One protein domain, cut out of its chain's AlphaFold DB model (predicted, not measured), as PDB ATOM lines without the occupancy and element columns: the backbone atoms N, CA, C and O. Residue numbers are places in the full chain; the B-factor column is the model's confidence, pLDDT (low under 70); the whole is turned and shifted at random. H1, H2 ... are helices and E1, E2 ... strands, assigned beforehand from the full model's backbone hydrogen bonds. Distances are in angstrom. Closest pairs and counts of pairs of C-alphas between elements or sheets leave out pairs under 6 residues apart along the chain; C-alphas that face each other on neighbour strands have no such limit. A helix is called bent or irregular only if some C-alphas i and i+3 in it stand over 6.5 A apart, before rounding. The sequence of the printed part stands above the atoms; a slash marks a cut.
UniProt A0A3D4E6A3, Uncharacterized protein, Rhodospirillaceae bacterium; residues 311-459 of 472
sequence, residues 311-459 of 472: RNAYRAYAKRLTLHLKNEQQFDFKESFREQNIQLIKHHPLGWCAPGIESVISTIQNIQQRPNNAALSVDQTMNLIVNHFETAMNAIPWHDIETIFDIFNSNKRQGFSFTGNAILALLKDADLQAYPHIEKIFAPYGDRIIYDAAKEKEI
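This is residues 311 to 459 of the 472 residues of an uncharacterized protein of Rhodospirillaceae bacterium (UniProt A0A3D4E6A3). What is the main picture? It is an elongated helical body: at one end the helical hairpin H4 and H5 with H1 alongside H5, in the middle H2 and H3, and at the other end H6 and the hairpin H7 and H8 with the tiny two-stranded sheet E1 and E2. Residues 368 to 374 stick out at one end, and H9 lies at the other. What are its parts and size? The printed part has 149 residues, mostly helix by class, with nine named helices and two named strands in the order H1 H2 H3 H4 H5 H6 E1 H7 H8 E2 H9; the sheet E1 - E2 is antiparallel. It is compact, with a radius of gyration of the C-alphas of 16.9 A and spans of 57 by 32 by 27 A.

Where do the first helices run? H1, residues 311 to 326, begins at C-alpha 311 (40.684, 121.344, 751.015) and is 22.5 A long. H2 is residues 333 to 345, H3 residues 349 to 352, and H4 residues 354 to 368, 21.2 A. H5, residues 378 to 394, is the longest helix at 24.3 A, and H6, residues 398 to 413, measures 22.9 A. What follows? E1 is residues 417 to 419, H7 residues 420 to 428, H8 residues 435 to 445, E2 residues 449 to 452. H9, residues 453 to 459, ends at C-alpha 459 (63.737, 134.923, 729.835).

What does H1 meet? It touches H5 at a shallow tilt of 29 degrees, opposite ways, closest at the C-alphas of Thr 322 and Met 382, 5.9 A. With residues 313 to 317 alone it touches H3, closest at the C-alphas of Tyr 314 and Leu 350, 6.1 A. What surrounds H2? H2, the hub, touches four helices, among them H3, closest at the C-alphas of Gln 340 and Gly 351, 3.9 A, and H4, closest at those of Phe 337 and Ala 354, 5.8 A. How are the hairpins and strands built? H4 and H5 touch closest at the C-alphas of Gly 356 and Phe 389, 4.2 A; H7 and H8 at those of Gly 420 and Phe 442, 4.6 A. Between E1 and E2, N 418 and O 451 are 2.8 A apart, within hydrogen-bond range. Are the helix backbones complete? In H1, H2, H4, H5, H6, H7 and H9 every O i to N i+4 pair is within hydrogen-bond range; H8, only just irregular with C-alphas 441 and 444 6.8 A apart, has 4 of 7, and H3 is too short for such a pair.

How far does it reach? The two C-alphas farthest apart, of Asn 373 and Glu 458, are 59.6 A apart. Is it continuous and confident? The printed part has no cut and no long link. Its mean pLDDT is 84.8, with residue 329, residues 349 to 351 and residues 372 to 374 under 70.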
ATOM      1  N   ARG A 311      41.765 122.344 750.977       89.00
ATOM      2  CA  ARG A 311      40.684 121.344 751.015       89.00
ATOM      3  C   ARG A 311      39.571 121.629 750.020       89.00
ATOM      4  O   ARG A 311      39.125 120.739 749.298       89.00
ATOM      5  N   ASN A 312      39.121 122.874 749.949       88.12
ATOM      6  CA  ASN A 312      38.090 123.263 748.993       88.12
ATOM      7  C   ASN A 312      38.577 123.132 747.541       88.12
ATOM      8  O   ASN A 312      37.820 122.672 746.681       88.12
ATOM      9  N   ALA A 313      39.838 123.481 747.277       86.56
ATOM     10  CA  ALA A 313      40.444 123.405 745.956       86.56
ATOM     11  C   ALA A 313      40.553 121.954 745.462       86.56
ATOM     12  O   ALA A 313      40.053 121.646 744.374       86.56
ATOM     13  N   TYR A 314      41.115 121.035 746.262       87.69
ATOM     14  CA  TYR A 314      41.235 119.638 745.832       87.69
ATOM     15  C   TYR A 314      39.858 118.965 745.696       87.69
ATOM     16  O   TYR A 314      39.665 118.133 744.811       87.69
ATOM     17  N   ARG A 315      38.858 119.342 746.510       89.38
ATOM     18  CA  ARG A 315      37.482 118.824 746.372       89.38
ATOM     19  C   ARG A 315      36.838 119.271 745.068       89.38
ATOM     20  O   ARG A 315      36.167 118.487 744.396       89.38
ATOM     21  N   ALA A 316      37.039 120.533 744.691       88.12
ATOM     22  CA  ALA A 316      36.599 121.033 743.394       88.12
ATOM     23  C   ALA A 316      37.308 120.291 742.249       88.12
ATOM     24  O   ALA A 316      36.665 119.928 741.263       88.12
ATOM     25  N   TYR A 317      38.603 120.000 742.404       89.06
ATOM     26  CA  TYR A 317      39.364 119.193 741.454       89.06
ATOM     27  C   TYR A 317      38.798 117.770 741.308       89.06
ATOM     28  O   TYR A 317      38.492 117.359 740.189       89.06
ATOM     29  N   ALA A 318      38.549 117.059 742.413       89.50
ATOM     30  CA  ALA A 318      37.969 115.712 742.410       89.50
ATOM     31  C   ALA A 318      36.600 115.655 741.702       89.50
ATOM     32  O   ALA A 318      36.314 114.734 740.932       89.50
ATOM     33  N   LYS A 319      35.758 116.677 741.902       88.38
ATOM     34  CA  LYS A 319      34.467 116.808 741.204       88.38
ATOM     35  C   LYS A 319      34.631 117.000 739.693       88.38
ATOM     36  O   LYS A 319      33.893 116.396 738.920       88.38
ATOM     37  N   ARG A 320      35.600 117.811 739.256       88.06
ATOM     38  CA  ARG A 320      35.896 117.980 737.821       88.06
ATOM     39  C   ARG A 320      36.429 116.690 737.203       88.06
ATOM     40  O   ARG A 320      35.969 116.302 736.135       88.06
ATOM     41  N   LEU A 321      37.338 116.008 737.901       87.06
ATOM     42  CA  LEU A 321      37.897 114.729 737.469       87.06
ATOM     43  C   LEU A 321      36.799 113.677 737.271       87.06
ATOM     44  O   LEU A 321      36.735 113.036 736.227       87.06
ATOM     45  N   THR A 322      35.895 113.529 738.237       87.69
ATOM     46  CA  THR A 322      34.787 112.568 738.118       87.69
ATOM     47  C   THR A 322      33.795 112.920 737.020       87.69
ATOM     48  O   THR A 322      33.316 112.017 736.341       87.69
ATOM     49  N   LEU A 323      33.522 114.205 736.780       87.62
ATOM     50  CA  LEU A 323      32.711 114.626 735.636       87.62
ATOM     51  C   LEU A 323      33.371 114.239 734.302       87.62
ATOM     52  O   LEU A 323      32.692 113.729 733.414       87.62
ATOM     53  N   HIS A 324      34.687 114.437 734.179       86.88
ATOM     54  CA  HIS A 324      35.459 114.059 732.990       86.88
ATOM     55  C   HIS A 324      35.397 112.550 732.730       86.88
ATOM     56  O   HIS A 324      35.064 112.121 731.628       86.88
ATOM     57  N   LEU A 325      35.634 111.752 733.775       86.50
ATOM     58  CA  LEU A 325      35.583 110.289 733.708       86.50
ATOM     59  C   LEU A 325      34.168 109.768 733.413       86.50
ATOM     60  O   LEU A 325      34.011 108.825 732.642       86.50
ATOM     61  N   LYS A 326      33.130 110.385 733.994       86.12
ATOM     62  CA  LYS A 326      31.722 110.027 733.750       86.12
ATOM     63  C   LYS A 326      31.304 110.276 732.302       86.12
ATOM     64  O   LYS A 326      30.477 109.537 731.781       86.12
ATOM     65  N   ASN A 327      31.886 111.282 731.656       85.38
ATOM     66  CA  ASN A 327      31.621 111.609 730.257       85.38
ATOM     67  C   ASN A 327      32.438 110.751 729.268       85.38
ATOM     68  O   ASN A 327      32.507 111.105 728.094       85.38
ATOM     69  N   GLU A 328      33.078 109.668 729.736       70.69
ATOM     70  CA  GLU A 328      33.934 108.758 728.953       70.69
ATOM     71  C   GLU A 328      35.044 109.466 728.157       70.69
ATOM     72  O   GLU A 328      35.590 108.935 727.189       70.69
ATOM     73  N   GLN A 329      35.417 110.677 728.570       69.94
ATOM     74  CA  GLN A 329      36.521 111.387 727.953       69.94
ATOM     75  C   GLN A 329      37.827 110.725 728.394       69.94
ATOM     76  O   GLN A 329      38.027 110.450 729.581       69.94
ATOM     77  N   GLN A 330      38.731 110.473 727.443       76.12
ATOM     78  CA  GLN A 330      40.078 110.016 727.781       76.12
ATOM     79  C   GLN A 330      40.712 111.033 728.738       76.12
ATOM     80  O   GLN A 330      40.745 112.232 728.455       76.12
ATOM     81  N   PHE A 331      41.161 110.556 729.897       79.75
ATOM     82  CA  PHE A 331      41.872 111.362 730.878       79.75
ATOM     83  C   PHE A 331      43.346 110.972 730.844       79.75
ATOM     84  O   PHE A 331      43.695 109.822 731.126       79.75
ATOM     85  N   ASP A 332      44.210 111.916 730.480       84.50
ATOM     86  CA  ASP A 332      45.652 111.698 730.502       84.50
ATOM     87  C   ASP A 332      46.182 111.907 731.924       84.50
ATOM     88  O   ASP A 332      46.556 113.004 732.340       84.50
ATOM     89  N   PHE A 333      46.207 110.818 732.688       83.31
ATOM     90  CA  PHE A 333      46.745 110.817 734.043       83.31
ATOM     91  C   PHE A 333      48.209 111.264 734.100       83.31
ATOM     92  O   PHE A 333      48.611 111.898 735.073       83.31
ATOM     93  N   LYS A 334      49.010 110.958 733.072       80.62
ATOM     94  CA  LYS A 334      50.435 111.296 733.045       80.62
ATOM     95  C   LYS A 334      50.632 112.798 732.888       80.62
ATOM     96  O   LYS A 334      51.462 113.377 733.589       80.62
ATOM     97  N   GLU A 335      49.867 113.415 731.995       82.31
ATOM     98  CA  GLU A 335      49.888 114.866 731.835       82.31
ATOM     99  C   GLU A 335      49.363 115.565 733.091       82.31
ATOM    100  O   GLU A 335      49.994 116.494 733.586       82.31
ATOM    101  N   SER A 336      48.299 115.033 733.695       82.94
ATOM    102  CA  SER A 336      47.763 115.548 734.953       82.94
ATOM    103  C   SER A 336      48.794 115.530 736.094       82.94
ATOM    104  O   SER A 336      48.938 116.532 736.792       82.94
ATOM    105  N   PHE A 337      49.573 114.450 736.255       80.62
ATOM    106  CA  PHE A 337      50.690 114.412 737.213       80.62
ATOM    107  C   PHE A 337      51.741 115.487 736.929       80.62
ATOM    108  O   PHE A 337      52.206 116.156 737.850       80.62
ATOM    109  N   ARG A 338      52.104 115.671 735.655       80.38
ATOM    110  CA  ARG A 338      53.076 116.691 735.245       80.38
ATOM    111  C   ARG A 338      52.595 118.093 735.599       80.38
ATOM    112  O   ARG A 338      53.370 118.867 736.154       80.38
ATOM    113  N   GLU A 339      51.334 118.395 735.311       83.38
ATOM    114  CA  GLU A 339      50.715 119.667 735.674       83.38
ATOM    115  C   GLU A 339      50.729 119.876 737.188       83.38
ATOM    116  O   GLU A 339      51.164 120.933 737.635       83.38
ATOM    117  N   GLN A 340      50.338 118.872 737.982       82.81
ATOM    118  CA  GLN A 340      50.364 118.988 739.443       82.81
ATOM    119  C   GLN A 340      51.780 119.271 739.965       82.81
ATOM    120  O   GLN A 340      51.972 120.196 740.748       82.81
ATOM    121  N   ASN A 341      52.798 118.583 739.453       78.62
ATOM    122  CA  ASN A 341      54.186 118.797 739.873       78.62
ATOM    123  C   ASN A 341      54.684 120.212 739.586       78.62
ATOM    124  O   ASN A 341      55.335 120.824 740.432       78.62
ATOM    125  N   ILE A 342      54.361 120.747 738.407       82.56
ATOM    126  CA  ILE A 342      54.700 122.130 738.051       82.56
ATOM    127  C   ILE A 342      53.968 123.099 738.981       82.56
ATOM    128  O   ILE A 342      54.574 124.028 739.507       82.56
ATOM    129  N   GLN A 343      52.678 122.864 739.216       85.56
ATOM    130  CA  GLN A 343      51.856 123.683 740.103       85.56
ATOM    131  C   GLN A 343      52.384 123.661 741.548       85.56
ATOM    132  O   GLN A 343      52.383 124.698 742.204       85.56
ATOM    133  N   LEU A 344      52.908 122.527 742.021       84.56
ATOM    134  CA  LEU A 344      53.505 122.405 743.350       84.56
ATOM    135  C   LEU A 344      54.783 123.234 743.462       84.56
ATOM    136  O   LEU A 344      54.961 123.979 744.421       84.56
ATOM    137  N   ILE A 345      55.660 123.126 742.460       84.31
ATOM    138  CA  ILE A 345      56.891 123.921 742.393       84.31
ATOM    139  C   ILE A 345      56.555 125.416 742.375       84.31
ATOM    140  O   ILE A 345      57.318 126.216 742.908       84.31
ATOM    141  N   LYS A 346      55.416 125.799 741.792       84.19
ATOM    142  CA  LYS A 346      54.893 127.171 741.720       84.19
ATOM    143  C   LYS A 346      53.979 127.565 742.893       84.19
ATOM    144  O   LYS A 346      53.229 128.522 742.775       84.19
ATOM    145  N   HIS A 347      54.001 126.840 744.015       82.31
ATOM    146  CA  HIS A 347      53.243 127.199 745.230       82.31
ATOM    147  C   HIS A 347      51.719 127.244 745.069       82.31
ATOM    148  O   HIS A 347      51.004 127.814 745.900       82.31
ATOM    149  N   HIS A 348      51.185 126.602 744.031       82.62
ATOM    150  CA  HIS A 348      49.748 126.469 743.877       82.62
ATOM    151  C   HIS A 348      49.234 125.321 744.752       82.62
ATOM    152  O   HIS A 348      49.686 124.182 744.600       82.62
ATOM    153  N   PRO A 349      48.210 125.555 745.596       69.50
ATOM    154  CA  PRO A 349      47.640 124.531 746.467       69.50
ATOM    155  C   PRO A 349      47.123 123.307 745.708       69.50
ATOM    156  O   PRO A 349      47.067 122.217 746.269       69.50
ATOM    157  N   LEU A 350      46.720 123.469 744.442       67.12
ATOM    158  CA  LEU A 350      46.270 122.345 743.625       67.12
ATOM    159  C   LEU A 350      47.406 121.401 743.254       67.12
ATOM    160  O   LEU A 350      47.147 120.203 743.220       67.12
ATOM    161  N   GLY A 351      48.639 121.892 743.092       67.75
ATOM    162  CA  GLY A 351      49.787 121.100 742.642       67.75
ATOM    163  C   GLY A 351      50.135 119.887 743.503       67.75
ATOM    164  O   GLY A 351      50.893 119.008 743.112       67.75
ATOM    165  N   TRP A 352      49.511 119.785 744.666       74.19
ATOM    166  CA  TRP A 352      49.642 118.658 745.562       74.19
ATOM    167  C   TRP A 352      48.637 117.518 745.332       74.19
ATOM    168  O   TRP A 352      48.655 116.533 746.056       74.19
ATOM    169  N   CYS A 353      47.759 117.587 744.323       83.62
ATOM    170  CA  CYS A 353      46.710 116.576 744.101       83.62
ATOM    171  C   CYS A 353      47.215 115.209 743.596       83.62
ATOM    172  O   CYS A 353      46.420 114.286 743.406       83.62
ATOM    173  N   ALA A 354      48.515 115.060 743.351       81.38
ATOM    174  CA  ALA A 354      49.111 113.862 742.773       81.38
ATOM    175  C   ALA A 354      48.871 112.556 743.577       81.38
ATOM    176  O   ALA A 354      48.485 111.564 742.956       81.38
ATOM    177  N   PRO A 355      48.964 112.515 744.921       84.81
ATOM    178  CA  PRO A 355      48.618 111.322 745.703       84.81
ATOM    179  C   PRO A 355      47.139 110.936 745.544       84.81
ATOM    180  O   PRO A 355      46.794 109.757 745.433       84.81
ATOM    181  N   GLY A 356      46.259 111.936 745.453       88.94
ATOM    182  CA  GLY A 356      44.851 111.736 745.123       88.94
ATOM    183  C   GLY A 356      44.671 111.118 743.735       88.94
ATOM    184  O   GLY A 356      43.912 110.163 743.585       88.94
ATOM    185  N   ILE A 357      45.394 111.611 742.724       88.25
ATOM    186  CA  ILE A 357      45.365 111.070 741.355       88.25
ATOM    187  C   ILE A 357      45.849 109.612 741.324       88.25
ATOM    188  O   ILE A 357      45.201 108.773 740.699       88.25
ATOM    189  N   GLU A 358      46.935 109.281 742.028       86.75
ATOM    190  CA  GLU A 358      47.424 107.898 742.160       86.75
ATOM    191  C   GLU A 358      46.335 106.988 742.749       86.75
ATOM    192  O   GLU A 358      46.028 105.931 742.192       86.75
ATOM    193  N   SER A 359      45.684 107.448 743.820       89.38
ATOM    194  CA  SER A 359      44.571 106.747 744.463       89.38
ATOM    195  C   SER A 359      43.408 106.490 743.492       89.38
ATOM    196  O   SER A 359      42.842 105.390 743.469       89.38
ATOM    197  N   VAL A 360      43.087 107.451 742.614       90.31
ATOM    198  CA  VAL A 360      42.091 107.258 741.541       90.31
ATOM    199  C   VAL A 360      42.518 106.164 740.570       90.31
ATOM    200  O   VAL A 360      41.712 105.286 740.262       90.31
ATOM    201  N   ILE A 361      43.769 106.179 740.105       88.19
ATOM    202  CA  ILE A 361      44.286 105.188 739.150       88.19
ATOM    203  C   ILE A 361      44.191 103.782 739.740       88.19
ATOM    204  O   ILE A 361      43.628 102.888 739.103       88.19
ATOM    205  N   SER A 362      44.668 103.592 740.973       89.12
ATOM    206  CA  SER A 362      44.572 102.305 741.666       89.12
ATOM    207  C   SER A 362      43.118 101.869 741.850       89.12
ATOM    208  O   SER A 362      42.792 100.696 741.681       89.12
ATOM    209  N   THR A 363      42.215 102.809 742.144       90.56
ATOM    210  CA  THR A 363      40.779 102.525 742.276       90.56
ATOM    211  C   THR A 363      40.175 102.041 740.961       90.56
ATOM    212  O   THR A 363      39.478 101.027 740.951       90.56
ATOM    213  N   ILE A 364      40.475 102.707 739.844       88.00
ATOM    214  CA  ILE A 364      39.999 102.316 738.511       88.00
ATOM    215  C   ILE A 364      40.536 100.931 738.130       88.00
ATOM    216  O   ILE A 364      39.755 100.072 737.719       88.00
ATOM    217  N   GLN A 365      41.834 100.683 738.320       88.25
ATOM    218  CA  GLN A 365      42.458  99.383 738.044       88.25
ATOM    219  C   GLN A 365      41.812  98.261 738.866       88.25
ATOM    220  O   GLN A 365      41.461  97.214 738.324       88.25
ATOM    221  N   ASN A 366      41.577  98.503 740.159       88.19
ATOM    222  CA  ASN A 366      40.922  97.540 741.039       88.19
ATOM    223  C   ASN A 366      39.482  97.246 740.609       88.19
ATOM    224  O   ASN A 366      39.047  96.103 740.712       88.19
ATOM    225  N   ILE A 367      38.734  98.246 740.131       86.62
ATOM    226  CA  ILE A 367      37.371  98.055 739.611       86.62
ATOM    227  C   ILE A 367      37.395  97.238 738.316       86.62
ATOM    228  O   ILE A 367      36.601  96.309 738.182       86.62
ATOM    229  N   GLN A 368      38.321  97.535 737.399       84.50
ATOM    230  CA  GLN A 368      38.477  96.812 736.130       84.50
ATOM    231  C   GLN A 368      38.850  95.336 736.322       84.50
ATOM    232  O   GLN A 368      38.488  94.500 735.499       84.50
ATOM    233  N   GLN A 369      39.551  95.005 737.408       84.75
ATOM    234  CA  GLN A 369      39.946  93.634 737.742       84.75
ATOM    235  C   GLN A 369      38.860  92.840 738.494       84.75
ATOM    236  O   GLN A 369      39.063  91.658 738.786       84.75
ATOM    237  N   ARG A 370      37.705  93.442 738.830       81.50
ATOM    238  CA  ARG A 370      36.638  92.734 739.556       81.50
ATOM    239  C   ARG A 370      35.955  91.683 738.671       81.50
ATOM    240  O   ARG A 370      35.623  91.972 737.524       81.50
ATOM    241  N   PRO A 371      35.657  90.483 739.205       74.38
ATOM    242  CA  PRO A 371      34.874  89.486 738.481       74.38
ATOM    243  C   PRO A 371      33.458  90.009 738.166       74.38
ATOM    244  O   PRO A 371      32.841  90.672 739.001       74.38
ATOM    245  N   ASN A 372      32.940  89.658 736.978       63.41
ATOM    246  CA  ASN A 372      31.717  90.182 736.327       63.41
ATOM    247  C   ASN A 372      30.428  90.233 737.178       63.41
ATOM    248  O   ASN A 372      29.462  90.878 736.782       63.41
ATOM    249  N   ASN A 373      30.391  89.596 738.347       54.84
ATOM    250  CA  ASN A 373      29.203  89.495 739.197       54.84
ATOM    251  C   ASN A 373      29.109  90.614 740.260       54.84
ATOM    252  O   ASN A 373      28.160  90.627 741.039       54.84
ATOM    253  N   ALA A 374      30.075  91.542 740.311       66.50
ATOM    254  CA  ALA A 374      30.147  92.638 741.290       66.50
ATOM    255  C   ALA A 374      30.272  94.030 740.634       66.50
ATOM    256  O   ALA A 374      30.994  94.899 741.136       66.50
ATOM    257  N   ALA A 375      29.608  94.233 739.491       73.75
ATOM    258  CA  ALA A 375      29.636  95.503 738.770       73.75
ATOM    259  C   ALA A 375      29.002  96.624 739.613       73.75
ATOM    260  O   ALA A 375      27.835  96.551 740.000       73.75
ATOM    261  N   LEU A 376      29.787  97.660 739.905       82.50
ATOM    262  CA  LEU A 376      29.287  98.886 740.521       82.50
ATOM    263  C   LEU A 376      28.531  99.706 739.472       82.50
ATOM    264  O   LEU A 376      28.928  99.754 738.309       82.50
ATOM    265  N   SER A 377      27.479 100.410 739.890       87.56
ATOM    266  CA  SER A 377      26.897 101.465 739.051       87.56
ATOM    267  C   SER A 377      27.913 102.590 738.803       87.56
ATOM    268  O   SER A 377      28.880 102.761 739.557       87.56
ATOM    269  N   VAL A 378      27.683 103.394 737.760       85.38
ATOM    270  CA  VAL A 378      28.530 104.557 737.435       85.38
ATOM    271  C   VAL A 378      28.624 105.510 738.627       85.38
ATOM    272  O   VAL A 378      29.721 105.904 739.012       85.38
ATOM    273  N   ASP A 379      27.502 105.820 739.278       87.94
ATOM    274  CA  ASP A 379      27.496 106.750 740.412       87.94
ATOM    275  C   ASP A 379      28.200 106.163 741.650       87.94
ATOM    276  O   ASP A 379      28.929 106.875 742.338       87.94
ATOM    277  N   GLN A 380      28.081 104.853 741.906       89.56
ATOM    278  CA  GLN A 380      28.864 104.184 742.959       89.56
ATOM    279  C   GLN A 380      30.367 104.213 742.664       89.56
ATOM    280  O   GLN A 380      31.165 104.413 743.578       89.56
ATOM    281  N   THR A 381      30.752 104.044 741.397       87.88
ATOM    282  CA  THR A 381      32.150 104.129 740.954       87.88
ATOM    283  C   THR A 381      32.706 105.535 741.161       87.88
ATOM    284  O   THR A 381      33.772 105.686 741.754       87.88
ATOM    285  N   MET A 382      31.967 106.570 740.750       90.81
ATOM    286  CA  MET A 382      32.397 107.961 740.924       90.81
ATOM    287  C   MET A 382      32.498 108.348 742.400       90.81
ATOM    288  O   MET A 382      33.491 108.954 742.797       90.81
ATOM    289  N   ASN A 383      31.540 107.940 743.236       90.56
ATOM    290  CA  ASN A 383      31.608 108.184 744.680       90.56
ATOM    291  C   ASN A 383      32.813 107.489 745.326       90.56
ATOM    292  O   ASN A 383      33.475 108.077 746.178       90.56
ATOM    293  N   LEU A 384      33.130 106.259 744.908       90.56
ATOM    294  CA  LEU A 384      34.310 105.547 745.398       90.56
ATOM    295  C   LEU A 384      35.608 106.268 745.003       90.56
ATOM    296  O   LEU A 384      36.493 106.415 745.841       90.56
ATOM    297  N   ILE A 385      35.690 106.763 743.763       90.62
ATOM    298  CA  ILE A 385      36.828 107.551 743.270       90.62
ATOM    299  C   ILE A 385      37.008 108.835 744.087       90.62
ATOM    300  O   ILE A 385      38.120 109.099 744.542       90.62
ATOM    301  N   VAL A 386      35.940 109.613 744.313       92.94
ATOM    302  CA  VAL A 386      36.015 110.840 745.131       92.94
ATOM    303  C   VAL A 386      36.469 110.515 746.547       92.94
ATOM    304  O   VAL A 386      37.392 111.151 747.042       92.94
ATOM    305  N   ASN A 387      35.877 109.501 747.182       92.81
ATOM    306  CA  ASN A 387      36.229 109.135 748.551       92.81
ATOM    307  C   ASN A 387      37.705 108.742 748.665       92.81
ATOM    308  O   ASN A 387      38.402 109.248 749.535       92.81
ATOM    309  N   HIS A 388      38.204 107.891 747.768       92.56
ATOM    310  CA  HIS A 388      39.607 107.477 747.775       92.56
ATOM    311  C   HIS A 388      40.572 108.623 747.445       92.56
ATOM    312  O   HIS A 388      41.663 108.677 748.019       92.56
ATOM    313  N   PHE A 389      40.177 109.549 746.565       92.94
ATOM    314  CA  PHE A 389      40.933 110.773 746.310       92.94
ATOM    315  C   PHE A 389      41.017 111.628 747.582       92.94
ATOM    316  O   PHE A 389      42.112 111.968 748.023       92.94
ATOM    317  N   GLU A 390      39.879 111.939 748.209       92.25
ATOM    318  CA  GLU A 390      39.836 112.773 749.415       92.25
ATOM    319  C   GLU A 390      40.557 112.114 750.599       92.25
ATOM    320  O   GLU A 390      41.252 112.800 751.342       92.25
ATOM    321  N   THR A 391      40.445 110.794 750.777       92.25
ATOM    322  CA  THR A 391      41.188 110.064 751.816       92.25
ATOM    323  C   THR A 391      42.696 110.186 751.618       92.25
ATOM    324  O   THR A 391      43.398 110.455 752.587       92.25
ATOM    325  N   ALA A 392      43.191 110.038 750.385       90.50
ATOM    326  CA  ALA A 392      44.615 110.194 750.094       90.50
ATOM    327  C   ALA A 392      45.097 111.630 750.353       90.50
ATOM    328  O   ALA A 392      46.158 111.819 750.938       90.50
ATOM    329  N   MET A 393      44.297 112.635 749.982       90.12
ATOM    330  CA  MET A 393      44.636 114.038 750.238       90.12
ATOM    331  C   MET A 393      44.641 114.383 751.732       90.12
ATOM    332  O   MET A 393      45.518 115.105 752.185       90.12
ATOM    333  N   ASN A 394      43.696 113.851 752.511       89.44
ATOM    334  CA  ASN A 394      43.614 114.103 753.954       89.44
ATOM    335  C   ASN A 394      44.672 113.353 754.777       89.44
ATOM    336  O   ASN A 394      44.840 113.654 755.954       89.44
ATOM    337  N   ALA A 395      45.357 112.367 754.192       88.12
ATOM    338  CA  ALA A 395      46.434 111.645 754.864       88.12
ATOM    339  C   ALA A 395      47.721 112.477 754.985       88.12
ATOM    340  O   ALA A 395      48.614 112.093 755.735       88.12
ATOM    341  N   ILE A 396      47.820 113.592 754.256       84.62
ATOM    342  CA  ILE A 396      49.012 114.432 754.227       84.62
ATOM    343  C   ILE A 396      48.777 115.688 755.073       84.62
ATOM    344  O   ILE A 396      47.846 116.445 754.781       84.62
ATOM    345  N   PRO A 397      49.609 115.944 756.098       88.44
ATOM    346  CA  PRO A 397      49.518 117.163 756.888       88.44
ATOM    347  C   PRO A 397      49.776 118.416 756.047       88.44
ATOM    348  O   PRO A 397      50.658 118.434 755.190       88.44
ATOM    349  N   TRP A 398      49.057 119.501 756.344       88.12
ATOM    350  CA  TRP A 398      49.309 120.811 755.732       88.12
ATOM    351  C   TRP A 398      50.751 121.293 755.950       88.12
ATOM    352  O   TRP A 398      51.376 121.818 755.033       88.12
ATOM    353  N   HIS A 399      51.297 121.039 757.139       90.50
ATOM    354  CA  HIS A 399      52.661 121.414 757.502       90.50
ATOM    355  C   HIS A 399      53.728 120.827 756.560       90.50
ATOM    356  O   HIS A 399      54.701 121.505 756.226       90.50
ATOM    357  N   ASP A 400      53.536 119.600 756.068       90.06
ATOM    358  CA  ASP A 400      54.454 118.990 755.101       90.06
ATOM    359  C   ASP A 400      54.459 119.770 753.779       90.06
ATOM    360  O   ASP A 400      55.512 119.983 753.182       90.06
ATOM    361  N   ILE A 401      53.284 120.228 753.334       86.94
ATOM    362  CA  ILE A 401      53.120 121.012 752.102       86.94
ATOM    363  C   ILE A 401      53.845 122.352 752.236       86.94
ATOM    364  O   ILE A 401      54.598 122.744 751.345       86.94
ATOM    365  N   GLU A 402      53.655 123.035 753.365       88.12
ATOM    366  CA  GLU A 402      54.346 124.288 753.662       88.12
ATOM    367  C   GLU A 402      55.870 124.101 753.714       88.12
ATOM    368  O   GLU A 402      56.622 124.870 753.114       88.12
ATOM    369  N   THR A 403      56.339 123.028 754.355       90.31
ATOM    370  CA  THR A 403      57.772 122.722 754.440       90.31
ATOM    371  C   THR A 403      58.376 122.519 753.049       90.31
ATOM    372  O   THR A 403      59.456 123.028 752.746       90.31
ATOM    373  N   ILE A 404      57.659 121.839 752.152       89.31
ATOM    374  CA  ILE A 404      58.080 121.661 750.754       89.31
ATOM    375  C   ILE A 404      58.146 122.999 750.024       89.31
ATOM    376  O   ILE A 404      59.114 123.266 749.308       89.31
ATOM    377  N   PHE A 405      57.144 123.854 750.218       89.25
ATOM    378  CA  PHE A 405      57.119 125.200 749.657       89.25
ATOM    379  C   PHE A 405      58.323 126.036 750.092       89.25
ATOM    380  O   PHE A 405      58.925 126.714 749.252       89.25
ATOM    381  N   ASP A 406      58.715 125.947 751.359       89.69
ATOM    382  CA  ASP A 406      59.864 126.664 751.908       89.69
ATOM    383  C   ASP A 406      61.199 126.120 751.390       89.69
ATOM    384  O   ASP A 406      62.094 126.903 751.042       89.69
ATOM    385  N   ILE A 407      61.314 124.798 751.236       91.00
ATOM    386  CA  ILE A 407      62.477 124.157 750.607       91.00
ATOM    387  C   ILE A 407      62.602 124.604 749.146       91.00
ATOM    388  O   ILE A 407      63.689 125.002 748.713       91.00
ATOM    389  N   PHE A 408      61.506 124.594 748.383       90.12
ATOM    390  CA  PHE A 408      61.518 125.041 746.990       90.12
ATOM    391  C   PHE A 408      61.875 126.519 746.871       90.12
ATOM    392  O   PHE A 408      62.756 126.856 746.083       90.12
ATOM    393  N   ASN A 409      61.282 127.392 747.686       89.25
ATOM    394  CA  ASN A 409      61.613 128.817 747.699       89.25
ATOM    395  C   ASN A 409      63.091 129.064 747.995       89.25
ATOM    396  O   ASN A 409      63.762 129.784 747.256       89.25
ATOM    397  N   SER A 410      63.620 128.427 749.038       89.06
ATOM    398  CA  SER A 410      65.019 128.594 749.439       89.06
ATOM    399  C   SER A 410      65.987 128.188 748.326       89.06
ATOM    400  O   SER A 410      66.963 128.893 748.080       89.06
ATOM    401  N   ASN A 411      65.691 127.104 747.604       89.88
ATOM    402  CA  ASN A 411      66.519 126.625 746.495       89.88
ATOM    403  C   ASN A 411      66.349 127.468 745.219       89.88
ATOM    404  O   ASN A 411      67.345 127.810 744.580       89.88
ATOM    405  N   LYS A 412      65.120 127.888 744.877       89.62
ATOM    406  CA  LYS A 412      64.864 128.799 743.745       89.62
ATOM    407  C   LYS A 412      65.643 130.103 743.881       89.62
ATOM    408  O   LYS A 412      66.267 130.543 742.922       89.62
ATOM    409  N   ARG A 413      65.682 130.674 745.091       86.62
ATOM    410  CA  ARG A 413      66.445 131.898 745.398       86.62
ATOM    411  C   ARG A 413      67.937 131.772 745.108       86.62
ATOM    412  O   ARG A 413      68.574 132.781 744.828       86.62
ATOM    413  N   GLN A 414      68.485 130.560 745.152       84.69
ATOM    414  CA  GLN A 414      69.885 130.273 744.829       84.69
ATOM    415  C   GLN A 414      70.094 129.888 743.353       84.69
ATOM    416  O   GLN A 414      71.176 129.444 742.978       84.69
ATOM    417  N   GLY A 415      69.077 130.034 742.500       83.75
ATOM    418  CA  GLY A 415      69.162 129.682 741.081       83.75
ATOM    419  C   GLY A 415      69.200 128.180 740.821       83.75
ATOM    420  O   GLY A 415      69.663 127.759 739.766       83.75
ATOM    421  N   PHE A 416      68.736 127.366 741.771       85.19
ATOM    422  CA  PHE A 416      68.746 125.917 741.625       85.19
ATOM    423  C   PHE A 416      67.737 125.448 740.564       85.19
ATOM    424  O   PHE A 416      66.571 125.859 740.570       85.19
ATOM    425  N   SER A 417      68.168 124.541 739.686       86.50
ATOM    426  CA  SER A 417      67.296 123.864 738.720       86.50
ATOM    427  C   SER A 417      66.789 122.548 739.305       86.50
ATOM    428  O   SER A 417      67.566 121.699 739.740       86.50
ATOM    429  N   PHE A 418      65.474 122.341 739.300       87.62
ATOM    430  CA  PHE A 418      64.859 121.148 739.869       87.62
ATOM    431  C   PHE A 418      64.746 120.034 738.831       87.62
ATOM    432  O   PHE A 418      64.044 120.164 737.827       87.62
ATOM    433  N   THR A 419      65.388 118.907 739.122       89.38
ATOM    434  CA  THR A 419      65.111 117.602 738.508       89.38
ATOM    435  C   THR A 419      64.313 116.728 739.476       89.38
ATOM    436  O   THR A 419      64.206 117.051 740.661       89.38
ATOM    437  N   GLY A 420      63.767 115.605 739.003       86.81
ATOM    438  CA  GLY A 420      63.087 114.642 739.877       86.81
ATOM    439  C   GLY A 420      64.001 114.150 741.002       86.81
ATOM    440  O   GLY A 420      63.648 114.248 742.173       86.81
ATOM    441  N   ASN A 421      65.216 113.716 740.659       89.88
ATOM    442  CA  ASN A 421      66.212 113.252 741.627       89.88
ATOM    443  C   ASN A 421      66.640 114.353 742.605       89.88
ATOM    444  O   ASN A 421      66.809 114.080 743.792       89.88
ATOM    445  N   ALA A 422      66.786 115.594 742.132       88.88
ATOM    446  CA  ALA A 422      67.160 116.710 742.991       88.88
ATOM    447  C   ALA A 422      66.055 117.057 744.001       88.88
ATOM    448  O   ALA A 422      66.351 117.258 745.174       88.88
ATOM    449  N   ILE A 423      64.785 117.062 743.576       89.19
ATOM    450  CA  ILE A 423      63.641 117.255 744.481       89.19
ATOM    451  C   ILE A 423      63.623 116.168 745.556       89.19
ATOM    452  O   ILE A 423      63.496 116.477 746.736       89.19
ATOM    453  N   LEU A 424      63.790 114.901 745.169       90.81
ATOM    454  CA  LEU A 424      63.802 113.800 746.132       90.81
ATOM    455  C   LEU A 424      64.964 113.902 747.114       90.81
ATOM    456  O   LEU A 424      64.759 113.714 748.308       90.81
ATOM    457  N   ALA A 425      66.158 114.256 746.638       90.00
ATOM    458  CA  ALA A 425      67.307 114.479 747.508       90.00
ATOM    459  C   ALA A 425      67.045 115.606 748.521       90.00
ATOM    460  O   ALA A 425      67.311 115.422 749.703       90.00
ATOM    461  N   LEU A 426      66.470 116.730 748.078       89.12
ATOM    462  CA  LEU A 426      66.145 117.869 748.944       89.12
ATOM    463  C   LEU A 426      65.112 117.524 750.023       89.12
ATOM    464  O   LEU A 426      65.199 118.024 751.140       89.12
ATOM    465  N   LEU A 427      64.121 116.699 749.687       89.06
ATOM    466  CA  LEU A 427      62.994 116.405 750.575       89.06
ATOM    467  C   LEU A 427      63.232 115.202 751.491       89.06
ATOM    468  O   LEU A 427      62.535 115.053 752.490       89.06
ATOM    469  N   LYS A 428      64.214 114.351 751.174       88.69
ATOM    470  CA  LYS A 428      64.534 113.156 751.964       88.69
ATOM    471  C   LYS A 428      64.992 113.497 753.381       88.69
ATOM    472  O   LYS A 428      64.649 112.783 754.317       88.69
ATOM    473  N   ASP A 429      65.730 114.591 753.528       84.06
ATOM    474  CA  ASP A 429      66.303 115.006 754.811       84.06
ATOM    475  C   ASP A 429      65.294 115.751 755.705       84.06
ATOM    476  O   ASP A 429      65.577 116.004 756.873       84.06
ATOM    477  N   ALA A 430      64.109 116.078 755.178       87.00
ATOM    478  CA  ALA A 430      63.072 116.825 755.889       87.00
ATOM    479  C   ALA A 430      62.090 115.942 756.692       87.00
ATOM    480  O   ALA A 430      61.175 116.483 757.303       87.00
ATOM    481  N   ASP A 431      62.265 114.610 756.693       86.25
ATOM    482  CA  ASP A 431      61.442 113.626 757.435       86.25
ATOM    483  C   ASP A 431      59.917 113.823 757.271       86.25
ATOM    484  O   ASP A 431      59.134 113.764 758.219       86.25
ATOM    485  N   LEU A 432      59.488 114.102 756.037       87.44
ATOM    486  CA  LEU A 432      58.093 114.412 755.717       87.44
ATOM    487  C   LEU A 432      57.244 113.137 755.649       87.44
ATOM    488  O   LEU A 432      57.597 112.184 754.947       87.44
ATOM    489  N   GLN A 433      56.052 113.148 756.253       84.62
ATOM    490  CA  GLN A 433      55.064 112.067 756.096       84.62
ATOM    491  C   GLN A 433      54.610 111.932 754.640       84.62
ATOM    492  O   GLN A 433      54.301 110.839 754.165       84.62
ATOM    493  N   ALA A 434      54.618 113.044 753.908       83.88
ATOM    494  CA  ALA A 434      54.352 113.092 752.484       83.88
ATOM    495  C   ALA A 434      55.415 112.401 751.613       83.88
ATOM    496  O   ALA A 434      55.119 112.064 750.462       83.88
ATOM    497  N   TYR A 435      56.639 112.193 752.114       86.25
ATOM    498  CA  TYR A 435      57.780 111.769 751.297       86.25
ATOM    499  C   TYR A 435      57.523 110.507 750.449       86.25
ATOM    500  O   TYR A 435      57.801 110.553 749.248       86.25
ATOM    501  N   PRO A 436      56.921 109.414 750.966       86.19
ATOM    502  CA  PRO A 436      56.646 108.220 750.159       86.19
ATOM    503  C   PRO A 436      55.721 108.484 748.965       86.19
ATOM    504  O   PRO A 436      55.787 107.787 747.952       86.19
ATOM    505  N   HIS A 437      54.845 109.485 749.068       81.69
ATOM    506  CA  HIS A 437      53.978 109.893 747.970       81.69
ATOM    507  C   HIS A 437      54.753 110.726 746.946       81.69
ATOM    508  O   HIS A 437      54.673 110.457 745.749       81.69
ATOM    509  N   ILE A 438      55.558 111.683 747.414       81.44
ATOM    510  CA  ILE A 438      56.437 112.523 746.583       81.44
ATOM    511  C   ILE A 438      57.407 111.663 745.769       81.44
ATOM    512  O   ILE A 438      57.591 111.903 744.575       81.44
ATOM    513  N   GLU A 439      57.995 110.638 746.386       86.62
ATOM    514  CA  GLU A 439      58.936 109.721 745.740       86.62
ATOM    515  C   GLU A 439      58.346 109.099 744.477       86.62
ATOM    516  O   GLU A 439      58.933 109.193 743.399       86.62
ATOM    517  N   LYS A 440      57.133 108.556 744.570       80.38
ATOM    518  CA  LYS A 440      56.443 107.949 743.425       80.38
ATOM    519  C   LYS A 440      56.159 108.937 742.299       80.38
ATOM    520  O   LYS A 440      56.106 108.547 741.134       80.38
ATOM    521  N   ILE A 441      55.958 110.200 742.654       77.44
ATOM    522  CA  ILE A 441      55.587 111.265 741.733       77.44
ATOM    523  C   ILE A 441      56.811 111.790 740.976       77.44
ATOM    524  O   ILE A 441      56.743 111.985 739.762       77.44
ATOM    525  N   PHE A 442      57.930 112.009 741.670       83.88
ATOM    526  CA  PHE A 442      59.116 112.642 741.090       83.88
ATOM    527  C   PHE A 442      60.177 111.649 740.600       83.88
ATOM    528  O   PHE A 442      60.897 111.974 739.653       83.88
ATOM    529  N   ALA A 443      60.238 110.424 741.138       86.12
ATOM    530  CA  ALA A 443      61.197 109.408 740.690       86.12
ATOM    531  C   ALA A 443      61.141 109.122 739.172       86.12
ATOM    532  O   ALA A 443      62.205 109.015 738.558       86.12
ATOM    533  N   PRO A 444      59.964 109.076 738.506       85.25
ATOM    534  CA  PRO A 444      59.894 108.852 737.059       85.25
ATOM    535  C   PRO A 444      60.568 109.937 736.207       85.25
ATOM    536  O   PRO A 444      60.861 109.698 735.034       85.25
ATOM    537  N   TYR A 445      60.793 111.133 736.761       81.38
ATOM    538  CA  TYR A 445      61.454 112.227 736.050       81.38
ATOM    539  C   TYR A 445      62.981 112.088 736.056       81.38
ATOM    540  O   TYR A 445      63.620 112.600 735.136       81.38
ATOM    541  N   GLY A 446      63.563 111.372 737.026       87.62
ATOM    542  CA  GLY A 446      65.012 111.187 737.146       87.62
ATOM    543  C   GLY A 446      65.766 112.518 737.065       87.62
ATOM    544  O   GLY A 446      65.428 113.473 737.763       87.62
ATOM    545  N   ASP A 447      66.734 112.609 736.153       89.00
ATOM    546  CA  ASP A 447      67.554 113.813 735.941       89.00
ATOM    547  C   ASP A 447      66.955 114.818 734.941       89.00
ATOM    548  O   ASP A 447      67.612 115.777 734.537       89.00
ATOM    549  N   ARG A 448      65.705 114.626 734.500       84.94
ATOM    550  CA  ARG A 448      65.053 115.594 733.607       84.94
ATOM    551  C   ARG A 448      64.747 116.872 734.373       84.94
ATOM    552  O   ARG A 448      64.131 116.815 735.434       84.94
ATOM    553  N   ILE A 449      65.127 118.013 733.799       81.81
ATOM    554  CA  ILE A 449      64.788 119.334 734.335       81.81
ATOM    555  C   ILE A 449      63.271 119.513 734.272       81.81
ATOM    556  O   ILE A 449      62.663 119.428 733.203       81.81
ATOM    557  N   ILE A 450      62.679 119.742 735.437       79.94
ATOM    558  CA  ILE A 450      61.258 120.032 735.636       79.94
ATOM    559  C   ILE A 450      61.057 121.549 735.724       79.94
ATOM    560  O   ILE A 450      60.066 122.060 735.210       79.94
ATOM    561  N   TYR A 451      62.012 122.258 736.334       81.06
ATOM    562  CA  TYR A 451      61.987 123.707 736.521       81.06
ATOM    563  C   TYR A 451      63.411 124.274 736.569       81.06
ATOM    564  O   TYR A 451      64.295 123.650 737.154       81.06
ATOM    565  N   ASP A 452      63.633 125.450 735.984       83.56
ATOM    566  CA  ASP A 452      64.938 126.121 735.962       83.56
ATOM    567  C   ASP A 452      64.774 127.609 736.295       83.56
ATOM    568  O   ASP A 452      64.346 128.405 735.457       83.56
ATOM    569  N   ALA A 453      65.100 127.970 737.540       78.62
ATOM    570  CA  ALA A 453      64.932 129.327 738.055       78.62
ATOM    571  C   ALA A 453      65.821 130.344 737.320       78.62
ATOM    572  O   ALA A 453      65.398 131.472 737.060       78.62
ATOM    573  N   ALA A 454      67.052 129.950 736.976       77.25
ATOM    574  CA  ALA A 454      68.003 130.816 736.291       77.25
ATOM    575  C   ALA A 454      67.530 131.125 734.869       77.25
ATOM    576  O   ALA A 454      67.503 132.289 734.462       77.25
ATOM    577  N   LYS A 455      67.072 130.097 734.149       80.31
ATOM    578  CA  LYS A 455      66.540 130.239 732.792       80.31
ATOM    579  C   LYS A 455      65.252 131.055 732.750       80.31
ATOM    580  O   LYS A 455      65.067 131.855 731.837       80.31
ATOM    581  N   GLU A 456      64.350 130.880 733.714       77.00
ATOM    582  CA  GLU A 456      63.145 131.717 733.789       77.00
ATOM    583  C   GLU A 456      63.495 133.188 734.007       77.00
ATOM    584  O   GLU A 456      62.927 134.056 733.337       77.00
ATOM    585  N   LYS A 457      64.478 133.472 734.872       74.81
ATOM    586  CA  LYS A 457      64.926 134.846 735.099       74.81
ATOM    587  C   LYS A 457      65.622 135.437 733.877       74.81
ATOM    588  O   LYS A 457      65.403 136.605 733.566       74.81
ATOM    589  N   GLU A 458      66.412 134.645 733.158       72.88
ATOM    590  CA  GLU A 458      67.011 135.047 731.885       72.88
ATOM    591  C   GLU A 458      65.930 135.439 730.867       72.88
ATOM    592  O   GLU A 458      65.989 136.531 730.307       72.88
ATOM    593  N   ILE A 459      64.879 134.624 730.716       74.81
ATOM    594  CA  ILE A 459      63.737 134.923 729.835       74.81
ATOM    595  C   ILE A 459      62.998 136.196 730.280       74.81
ATOM    596  O   ILE A 459      62.571 136.992 729.442       74.81
TER     597      ILE A 459